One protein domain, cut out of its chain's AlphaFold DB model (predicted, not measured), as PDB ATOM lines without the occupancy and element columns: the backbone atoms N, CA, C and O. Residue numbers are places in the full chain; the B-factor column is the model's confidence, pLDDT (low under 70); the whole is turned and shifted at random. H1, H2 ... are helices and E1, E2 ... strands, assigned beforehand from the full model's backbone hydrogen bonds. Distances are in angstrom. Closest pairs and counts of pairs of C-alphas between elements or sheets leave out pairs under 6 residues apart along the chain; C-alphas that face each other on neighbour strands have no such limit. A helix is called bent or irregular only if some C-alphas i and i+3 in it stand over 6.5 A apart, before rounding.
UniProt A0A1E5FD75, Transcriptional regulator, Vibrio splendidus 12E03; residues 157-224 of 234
ATOM      1  N   LYS A 157     -36.068 -18.978  11.137       88.06
ATOM      2  CA  LYS A 157     -35.668 -17.659  10.656       88.06
ATOM      3  C   LYS A 157     -34.151 -17.584  10.605       88.06
ATOM      4  O   LYS A 157     -33.486 -17.699  11.635       88.06
ATOM      5  N   THR A 158     -33.616 -17.292   9.432       88.56
ATOM      6  CA  THR A 158     -32.199 -17.017   9.209       88.56
ATOM      7  C   THR A 158     -32.035 -15.642   8.578       88.56
ATOM      8  O   THR A 158     -32.822 -15.218   7.741       88.56
ATOM      9  N   SER A 159     -31.023 -14.899   9.021       89.12
ATOM     10  CA  SER A 159     -30.688 -13.600   8.433       89.12
ATOM     11  C   SER A 159     -29.596 -13.807   7.393       89.12
ATOM     12  O   SER A 159     -28.491 -14.221   7.745       89.12
ATOM     13  N   TYR A 160     -29.880 -13.482   6.135       89.19
ATOM     14  CA  TYR A 160     -28.949 -13.618   5.019       89.19
ATOM     15  C   TYR A 160     -28.755 -12.268   4.329       89.19
ATOM     16  O   TYR A 160     -29.700 -11.727   3.774       89.19
ATOM     17  N   HIS A 161     -27.554 -11.681   4.387       88.00
ATOM     18  CA  HIS A 161     -27.260 -10.372   3.770       88.00
ATOM     19  C   HIS A 161     -28.260  -9.240   4.112       88.00
ATOM     20  O   HIS A 161     -28.487  -8.335   3.317       88.00
ATOM     21  N   GLY A 162     -28.848  -9.267   5.314       83.44
ATOM     22  CA  GLY A 162     -29.854  -8.285   5.747       83.44
ATOM     23  C   GLY A 162     -31.288  -8.587   5.295       83.44
ATOM     24  O   GLY A 162     -32.196  -7.852   5.671       83.44
ATOM     25  N   MET A 163     -31.498  -9.675   4.550       90.88
ATOM     26  CA  MET A 163     -32.799 -10.252   4.225       90.88
ATOM     27  C   MET A 163     -33.187 -11.297   5.279       90.88
ATOM     28  O   MET A 163     -32.408 -12.201   5.599       90.88
ATOM     29  N   ASP A 164     -34.414 -11.203   5.786       92.38
ATOM     30  CA  ASP A 164     -34.984 -12.215   6.674       92.38
ATOM     31  C   ASP A 164     -35.507 -13.406   5.858       92.38
ATOM     32  O   ASP A 164     -36.497 -13.280   5.137       92.38
ATOM     33  N   VAL A 165     -34.874 -14.572   5.981       92.12
ATOM     34  CA  VAL A 165     -35.270 -15.806   5.294       92.12
ATOM     35  C   VAL A 165     -36.012 -16.722   6.262       92.12
ATOM     36  O   VAL A 165     -35.462 -17.170   7.265       92.12
ATOM     37  N   TYR A 166     -37.268 -17.018   5.951       90.69
ATOM     38  CA  TYR A 166     -38.116 -17.952   6.683       90.69
ATOM     39  C   TYR A 166     -38.171 -19.272   5.920       90.69
ATOM     40  O   TYR A 166     -38.581 -19.282   4.757       90.69
ATOM     41  N   HIS A 167     -37.795 -20.386   6.546       88.06
ATOM     42  CA  HIS A 167     -37.710 -21.680   5.869       88.06
ATOM     43  C   HIS A 167     -38.057 -22.879   6.757       88.06
ATOM     44  O   HIS A 167     -37.786 -22.880   7.950       88.06
ATOM     45  N   ASP A 168     -38.591 -23.945   6.163       81.06
ATOM     46  CA  ASP A 168     -38.884 -25.199   6.871       81.06
ATOM     47  C   ASP A 168     -37.683 -26.151   6.777       81.06
ATOM     48  O   ASP A 168     -37.564 -26.923   5.823       81.06
ATOM     49  N   SER A 169     -36.744 -26.047   7.728       74.56
ATOM     50  CA  SER A 169     -35.569 -26.934   7.834       74.56
ATOM     51  C   SER A 169     -34.731 -27.066   6.543       74.56
ATOM     52  O   SER A 169     -34.186 -28.133   6.246       74.56
ATOM     53  N   LEU A 170     -34.637 -25.998   5.742       78.69
ATOM     54  CA  LEU A 170     -33.780 -25.966   4.556       78.69
ATOM     55  C   LEU A 170     -32.300 -25.960   4.948       78.69
ATOM     56  O   LEU A 170     -31.868 -25.155   5.770       78.69
ATOM     57  N   ASN A 171     -31.516 -26.823   4.302       79.56
ATOM     58  CA  ASN A 171     -30.061 -26.746   4.362       79.56
ATOM     59  C   ASN A 171     -29.580 -25.671   3.384       79.56
ATOM     60  O   ASN A 171     -29.954 -25.692   2.217       79.56
ATOM     61  N   PHE A 172     -28.741 -24.755   3.865       82.12
ATOM     62  CA  PHE A 172     -28.098 -23.716   3.057       82.12
ATOM     63  C   PHE A 172     -26.862 -24.303   2.379       82.12
ATOM     64  O   PHE A 172     -25.726 -24.009   2.750       82.12
ATOM     65  N   ASP A 173     -27.100 -25.213   1.441       82.81
ATOM     66  CA  ASP A 173     -26.064 -25.740   0.566       82.81
ATOM     67  C   ASP A 173     -25.597 -24.683  -0.451       82.81
ATOM     68  O   ASP A 173     -26.146 -23.585  -0.565       82.81
ATOM     69  N   GLN A 174     -24.513 -24.993  -1.163       84.69
ATOM     70  CA  GLN A 174     -23.877 -24.049  -2.082       84.69
ATOM     71  C   GLN A 174     -24.816 -23.612  -3.222       84.69
ATOM     72  O   GLN A 174     -24.731 -22.476  -3.690       84.69
ATOM     73  N   GLU A 175     -25.717 -24.496  -3.649       82.38
ATOM     74  CA  GLU A 175     -26.709 -24.228  -4.694       82.38
ATOM     75  C   GLU A 175     -27.756 -23.227  -4.201       82.38
ATOM     76  O   GLU A 175     -27.925 -22.168  -4.811       82.38
ATOM     77  N   LEU A 176     -28.368 -23.473  -3.035       85.25
ATOM     78  CA  LEU A 176     -29.334 -22.549  -2.443       85.25
ATOM     79  C   LEU A 176     -28.705 -21.189  -2.129       85.25
ATOM     80  O   LEU A 176     -29.330 -20.152  -2.346       85.25
ATOM     81  N   LEU A 177     -27.460 -21.172  -1.646       88.25
ATOM     82  CA  LEU A 177     -26.719 -19.935  -1.393       88.25
ATOM     83  C   LEU A 177     -26.475 -19.127  -2.675       88.25
ATOM     84  O   LEU A 177     -26.490 -17.898  -2.632       88.25
ATOM     85  N   THR A 178     -26.266 -19.788  -3.813       88.00
ATOM     86  CA  THR A 178     -26.081 -19.105  -5.102       88.00
ATOM     87  C   THR A 178     -27.368 -18.407  -5.534       88.00
ATOM     88  O   THR A 178     -27.333 -17.225  -5.875       88.00
ATOM     89  N   GLU A 179     -28.516 -19.076  -5.414       87.62
ATOM     90  CA  GLU A 179     -29.814 -18.456  -5.717       87.62
ATOM     91  C   GLU A 179     -30.174 -17.342  -4.726       87.62
ATOM     92  O   GLU A 179     -30.665 -16.278  -5.113       87.62
ATOM     93  N   LEU A 180     -29.868 -17.535  -3.440       90.00
ATOM     94  CA  LEU A 180     -30.073 -16.515  -2.412       90.00
ATOM     95  C   LEU A 180     -29.254 -15.247  -2.670       90.00
ATOM     96  O   LEU A 180     -29.768 -14.155  -2.427       90.00
ATOM     97  N   ASN A 181     -28.024 -15.364  -3.185       89.50
ATOM     98  CA  ASN A 181     -27.231 -14.201  -3.590       89.50
ATOM     99  C   ASN A 181     -27.952 -13.405  -4.683       89.50
ATOM    100  O   ASN A 181     -28.190 -12.210  -4.501       89.50
ATOM    101  N   THR A 182     -28.399 -14.073  -5.750       88.25
ATOM    102  CA  THR A 182     -29.151 -13.447  -6.850       88.25
ATOM    103  C   THR A 182     -30.411 -12.741  -6.349       88.25
ATOM    104  O   THR A 182     -30.734 -11.635  -6.780       88.25
ATOM    105  N   VAL A 183     -31.132 -13.360  -5.412       88.94
ATOM    106  CA  VAL A 183     -32.353 -12.789  -4.827       88.94
ATOM    107  C   VAL A 183     -32.043 -11.611  -3.898       88.94
ATOM    108  O   VAL A 183     -32.788 -10.631  -3.891       88.94
ATOM    109  N   SER A 184     -30.939 -11.660  -3.150       88.25
ATOM    110  CA  SER A 184     -30.548 -10.589  -2.223       88.25
ATOM    111  C   SER A 184     -30.245  -9.265  -2.935       88.25
ATOM    112  O   SER A 184     -30.578  -8.195  -2.422       88.25
ATOM    113  N   GLU A 185     -29.720  -9.319  -4.163       86.88
ATOM    114  CA  GLU A 185     -29.436  -8.137  -4.986       86.88
ATOM    115  C   GLU A 185     -30.707  -7.400  -5.448       86.88
ATOM    116  O   GLU A 185     -30.652  -6.228  -5.822       86.88
ATOM    117  N   LEU A 186     -31.875  -8.046  -5.372       84.94
ATOM    118  CA  LEU A 186     -33.163  -7.471  -5.777       84.94
ATOM    119  C   LEU A 186     -33.801  -6.571  -4.704       84.94
ATOM    120  O   LEU A 186     -34.926  -6.103  -4.896       84.94
ATOM    121  N   GLY A 187     -33.111  -6.328  -3.583       85.69
ATOM    122  CA  GLY A 187     -33.620  -5.504  -2.483       85.69
ATOM    123  C   GLY A 187     -34.767  -6.174  -1.726       85.69
ATOM    124  O   GLY A 187     -35.763  -5.530  -1.400       85.69
ATOM    125  N   VAL A 188     -34.659  -7.485  -1.500       90.75
ATOM    126  CA  VAL A 188     -35.659  -8.263  -0.764       90.75
ATOM    127  C   VAL A 188     -35.527  -8.011   0.738       90.75
ATOM    128  O   VAL A 188     -34.466  -8.212   1.320       90.75
ATOM    129  N   GLU A 189     -36.627  -7.621   1.379       91.06
ATOM    130  CA  GLU A 189     -36.687  -7.411   2.833       91.06
ATOM    131  C   GLU A 189     -36.906  -8.731   3.582       91.06
ATOM    132  O   GLU A 189     -36.346  -8.982   4.649       91.06
ATOM    133  N   SER A 190     -37.758  -9.594   3.033       92.12
ATOM    134  CA  SER A 190     -38.093 -10.886   3.624       92.12
ATOM    135  C   SER A 190     -38.384 -11.912   2.545       92.12
ATOM    136  O   SER A 190     -39.033 -11.597   1.551       92.12
ATOM    137  N   LEU A 191     -37.954 -13.148   2.755       93.06
ATOM    138  CA  LEU A 191     -38.097 -14.248   1.815       93.06
ATOM    139  C   LEU A 191     -38.652 -15.471   2.538       93.06
ATOM    140  O   LEU A 191     -38.107 -15.906   3.544       93.06
ATOM    141  N   TYR A 192     -39.735 -16.035   2.018       91.44
ATOM    142  CA  TYR A 192     -40.335 -17.267   2.516       91.44
ATOM    143  C   TYR A 192     -40.020 -18.387   1.543       91.44
ATOM    144  O   TYR A 192     -40.392 -18.299   0.374       91.44
ATOM    145  N   LEU A 193     -39.357 -19.427   2.039       89.81
ATOM    146  CA  LEU A 193     -38.961 -20.602   1.276       89.81
ATOM    147  C   LEU A 193     -39.623 -21.844   1.857       89.81
ATOM    148  O   LEU A 193     -39.316 -22.272   2.967       89.81
ATOM    149  N   HIS A 194     -40.519 -22.454   1.094       85.12
ATOM    150  CA  HIS A 194     -41.231 -23.656   1.505       85.12
ATOM    151  C   HIS A 194     -40.932 -24.806   0.546       85.12
ATOM    152  O   HIS A 194     -41.069 -24.645  -0.665       85.12
ATOM    153  N   ARG A 195     -40.548 -25.978   1.068       79.50
ATOM    154  CA  ARG A 195     -40.433 -27.184   0.236       79.50
ATOM    155  C   ARG A 195     -41.823 -27.680  -0.132       79.50
ATOM    156  O   ARG A 195     -42.628 -27.982   0.741       79.50
ATOM    157  N   ILE A 196     -42.069 -27.823  -1.424       73.81
ATOM    158  CA  ILE A 196     -43.247 -28.475  -1.973       73.81
ATOM    159  C   ILE A 196     -42.823 -29.820  -2.543       73.81
ATOM    160  O   ILE A 196     -41.825 -29.931  -3.246       73.81
ATOM    161  N   GLY A 197     -43.630 -30.845  -2.298       61.56
ATOM    162  CA  GLY A 197     -43.384 -32.158  -2.864       61.56
ATOM    163  C   GLY A 197     -42.423 -32.994  -2.027       61.56
ATOM    164  O   GLY A 197     -42.165 -32.734  -0.852       61.56
ATOM    165  N   VAL A 198     -42.023 -34.106  -2.619       48.91
ATOM    166  CA  VAL A 198     -41.565 -35.298  -1.915       48.91
ATOM    167  C   VAL A 198     -40.604 -35.985  -2.867       48.91
ATOM    168  O   VAL A 198     -40.973 -36.284  -3.996       48.91
ATOM    169  N   GLY A 199     -39.339 -36.079  -2.457       59.22
ATOM    170  CA  GLY A 199     -38.218 -36.342  -3.359       59.22
ATOM    171  C   GLY A 199     -37.500 -35.050  -3.760       59.22
ATOM    172  O   GLY A 199     -36.607 -34.601  -3.042       59.22
ATOM    173  N   CYS A 200     -37.895 -34.457  -4.888       58.09
ATOM    174  CA  CYS A 200     -37.224 -33.297  -5.481       58.09
ATOM    175  C   CYS A 200     -37.467 -32.003  -4.700       58.09
ATOM    176  O   CYS A 200     -38.580 -31.748  -4.234       58.09
ATOM    177  N   GLN A 201     -36.419 -31.189  -4.542       62.25
ATOM    178  CA  GLN A 201     -36.414 -29.987  -3.705       62.25
ATOM    179  C   GLN A 201     -37.130 -28.810  -4.381       62.25
ATOM    180  O   GLN A 201     -36.568 -27.730  -4.537       62.25
ATOM    181  N   ASN A 202     -38.391 -28.987  -4.778       74.19
ATOM    182  CA  ASN A 202     -39.159 -27.894  -5.361       74.19
ATOM    183  C   ASN A 202     -39.430 -26.861  -4.270       74.19
ATOM    184  O   ASN A 202     -40.192 -27.108  -3.336       74.19
ATOM    185  N   ILE A 203     -38.783 -25.704  -4.364       82.56
ATOM    186  CA  ILE A 203     -38.937 -24.631  -3.388       82.56
ATOM    187  C   ILE A 203     -39.953 -23.633  -3.930       82.56
ATOM    188  O   ILE A 203     -39.755 -23.020  -4.976       82.56
ATOM    189  N   GLN A 204     -41.039 -23.439  -3.188       86.88
ATOM    190  CA  GLN A 204     -41.884 -22.272  -3.359       86.88
ATOM    191  C   GLN A 204     -41.250 -21.095  -2.639       86.88
ATOM    192  O   GLN A 204     -41.024 -21.146  -1.429       86.88
ATOM    193  N   ALA A 205     -41.003 -20.030  -3.396       90.12
ATOM    194  CA  ALA A 205     -40.378 -18.825  -2.893       90.12
ATOM    195  C   ALA A 205     -41.305 -17.622  -3.055       90.12
ATOM    196  O   ALA A 205     -41.804 -17.335  -4.148       90.12
ATOM    197  N   VAL A 206     -41.519 -16.894  -1.962       91.81
ATOM    198  CA  VAL A 206     -42.286 -15.644  -1.948       91.81
ATOM    199  C   VAL A 206     -41.472 -14.584  -1.226       91.81
ATOM    200  O   VAL A 206     -41.125 -14.752  -0.061       91.81
ATOM    201  N   ALA A 207     -41.183 -13.481  -1.907       93.25
ATOM    202  CA  ALA A 207     -40.409 -12.383  -1.343       93.25
ATOM    203  C   ALA A 207     -41.250 -11.137  -1.118       93.25
ATOM    204  O   ALA A 207     -42.164 -10.833  -1.887       93.25
ATOM    205  N   LEU A 208     -40.876 -10.376  -0.102       92.62
ATOM    206  CA  LEU A 208     -41.319  -9.018   0.135       92.62
ATOM    207  C   LEU A 208     -40.322  -8.059  -0.517       92.62
ATOM    208  O   LEU A 208     -39.192  -7.916  -0.052       92.62
ATOM    209  N   ILE A 209     -40.747  -7.411  -1.599       91.62
ATOM    210  CA  ILE A 209     -39.953  -6.404  -2.312       91.62
ATOM    211  C   ILE A 209     -40.753  -5.107  -2.329       91.62
ATOM    212  O   ILE A 209     -41.861  -5.067  -2.876       91.62
ATOM    213  N   ASN A 210     -40.192  -4.036  -1.763       88.62
ATOM    214  CA  ASN A 210     -40.830  -2.717  -1.701       88.62
ATOM    215  C   ASN A 210     -42.258  -2.784  -1.116       88.62
ATOM    216  O   ASN A 210     -43.211  -2.265  -1.706       88.62
ATOM    217  N   GLY A 211     -42.430  -3.514  -0.010       88.88
ATOM    218  CA  GLY A 211     -43.726  -3.694   0.653       88.88
ATOM    219  C   GLY A 211     -44.760  -4.542  -0.104       88.88
ATOM    220  O   GLY A 211     -45.916  -4.596   0.317       88.88
ATOM    221  N   ARG A 212     -44.395  -5.206  -1.212       91.75
ATOM    222  CA  ARG A 212     -45.291  -6.111  -1.953       91.75
ATOM    223  C   ARG A 212     -44.758  -7.535  -1.987       91.75
ATOM    224  O   ARG A 212     -43.597  -7.763  -2.314       91.75
ATOM    225  N   TRP A 213     -45.646  -8.485  -1.707       91.75
ATOM    226  CA  TRP A 213     -45.364  -9.909  -1.853       91.75
ATOM    227  C   TRP A 213     -45.330 -10.295  -3.330       91.75
ATOM    228  O   TRP A 213     -46.279 -10.025  -4.071       91.75
ATOM    229  N   LYS A 214     -44.240 -10.929  -3.755       91.75
ATOM    230  CA  LYS A 214     -44.027 -11.405  -5.118       91.75
ATOM    231  C   LYS A 214     -43.584 -12.864  -5.096       91.75
ATOM    232  O   LYS A 214     -42.664 -13.232  -4.374       91.75
ATOM    233  N   GLU A 215     -44.247 -13.673  -5.910       89.81
ATOM    234  CA  GLU A 215     -43.873 -15.063  -6.152       89.81
ATOM    235  C   GLU A 215     -42.614 -15.113  -7.031       89.81
ATOM    236  O   GLU A 215     -42.481 -14.356  -7.998       89.81
ATOM    237  N   MET A 216     -41.651 -15.944  -6.636       88.31
ATOM    238  CA  MET A 216     -40.357 -16.077  -7.305       88.31
ATOM    239  C   MET A 216     -39.805 -17.500  -7.263       88.31
ATOM    240  O   MET A 216     -38.599 -17.700  -7.361       88.31
ATOM    241  N   SER A 217     -40.678 -18.504  -7.164       86.62
ATOM    242  CA  SER A 217     -40.265 -19.915  -7.144       86.62
ATOM    243  C   SER A 217     -39.495 -20.307  -8.407       86.62
ATOM    244  O   SER A 217     -38.673 -21.211  -8.371       86.62
ATOM    245  N   HIS A 218     -39.705 -19.592  -9.522       81.69
ATOM    246  CA  HIS A 218     -38.943 -19.786 -10.758       81.69
ATOM    247  C   HIS A 218     -37.426 -19.609 -10.588       81.69
ATOM    248  O   HIS A 218     -36.686 -20.275 -11.302       81.69
ATOM    249  N   GLN A 219     -36.978 -18.770  -9.646       81.62
ATOM    250  CA  GLN A 219     -35.554 -18.575  -9.350       81.62
ATOM    251  C   GLN A 219     -34.940 -19.791  -8.650       81.62
ATOM    252  O   GLN A 219     -33.743 -19.990  -8.705       81.62
ATOM    253  N   PHE A 220     -35.757 -20.640  -8.027       81.06
ATOM    254  CA  PHE A 220     -35.298 -21.821  -7.298       81.06
ATOM    255  C   PHE A 220     -35.559 -23.120  -8.078       81.06
ATOM    256  O   PHE A 220     -35.480 -24.207  -7.514       81.06
ATOM    257  N   LYS A 221     -35.878 -23.027  -9.380       69.69
ATOM    258  CA  LYS A 221     -36.088 -24.197 -10.252       69.69
ATOM    259  C   LYS A 221     -34.810 -24.997 -10.500       69.69
ATOM    260  O   LYS A 221     -34.903 -26.189 -10.746       69.69
ATOM    261  N   SER A 222     -33.635 -24.387 -10.395       61.41
ATOM    262  CA  SER A 222     -32.348 -25.093 -10.475       61.41
ATOM    263  C   SER A 222     -32.179 -26.158  -9.380       61.41
ATOM    264  O   SER A 222     -31.457 -27.125  -9.586       61.41
ATOM    265  N   LEU A 223     -32.891 -26.023  -8.253       62.09
ATOM    266  CA  LEU A 223     -32.948 -27.016  -7.171       62.09
ATOM    267  C   LEU A 223     -34.025 -28.103  -7.395       62.09
ATOM    268  O   LEU A 223     -34.172 -29.016  -6.577       62.09
ATOM    269  N   SER A 224     -34.801 -28.013  -8.481       59.19
ATOM    270  CA  SER A 224     -35.764 -29.044  -8.883       59.19
ATOM    271  C   SER A 224     -35.097 -30.111  -9.748       59.19
ATOM    272  O   SER A 224     -34.185 -29.809 -10.511       59.19
TER     273      SER A 224
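Overview. This is residues 157 to 224 of the 234 residues of the protein "Transcriptional regulator" of Vibrio splendidus 12E03 (UniProt A0A1E5FD75). A strongly twisted sheet of five strands has two helices on one face, and its other face is bare: H1 runs slantwise over E2, and the short, irregular H2 packs on E4. The long hairpin of E3 and E4 runs along the longest axis, with E1 and E2 on one side of it and E5 at the other edge. The 68 printed residues have two named helices and five named strands, in the order E1, E2, H1, E3, E4, E5, H2; the sheet is mixed, in the order E1, E2, E3, E4, E5, and the class is mixed, helices and strands. The whole is compact, with a radius of gyration of the C-alphas of 11.0 A, and elongated in outline, spanning 33 by 21 by 19 A.

Arrangement. E1, residues 157 to 160, and E2, residues 163 to 167, form an antiparallel hairpin, with N 158 and O 165 2.8 A apart. H1, residues 174 to 184, is on the sheet at a height of 7.7 A, over E2 at 43 degrees on the local plane; their closest C-alphas, those of Met 163 and Ser 184, are 6.8 A apart. E3, residues 188 to 196, is parallel to E2, with N 166 and O 191 2.8 A apart. E2, H1 and E3 make a strand-helix-strand unit, two parallel neighbour strands with a helix between, whose crossover is left-handed. E4, residues 202 to 209, and E5, residues 212 to 215, follow E3 in a meander, each strand the antiparallel neighbour of the one before; N 192 and O 206 are 2.8 A apart, and N 207 and O 214 2.9 A. H2, residues 217 to 223, is on the same face as H1 but over none of the strands, its height of 4.4 A only just above the sheet's level; its closest C-alpha pair with E4 is Ala 205 and Ser 217, 4.4 A. H1 and H2 touch, closest at the C-alphas of Glu 179 and Phe 220, 6.6 A apart, and run opposite ways at a shallow tilt of 20 degrees. In H1 every O i to N i+4 pair is within hydrogen-bond range; in H2 1 of 3 is, beside 3 of 4 O i to N i+3 pairs. E1 and E5, the edge strands, are apart.

Along the chain. E1 begins at C-alpha 157, (-35.668, -17.659, 10.656), and is 9.7 A long; E2 is 12.5 A. H1 begins at C-alpha 174, (-23.877, -24.049, -2.082), and is 15.0 A long. E3 is 21.6 A, E4 21.7 A and E5 10.0 A long. H2, 10.2 A long, ends at C-alpha 223, (-32.948, -27.016, -7.171); it is irregular, with C-alphas 219 and 222 7.4 A apart.

Size, cuts and confidence. The two C-alphas farthest apart are those of Gly 199 and Asn 210, 33.8 A. The printed part has no cut and no long link; the link from E2 to H1 is short and the others are tight. The mean pLDDT of the printed part is 83.4, and residues 197 to 201 and 221 to 224 are under 70.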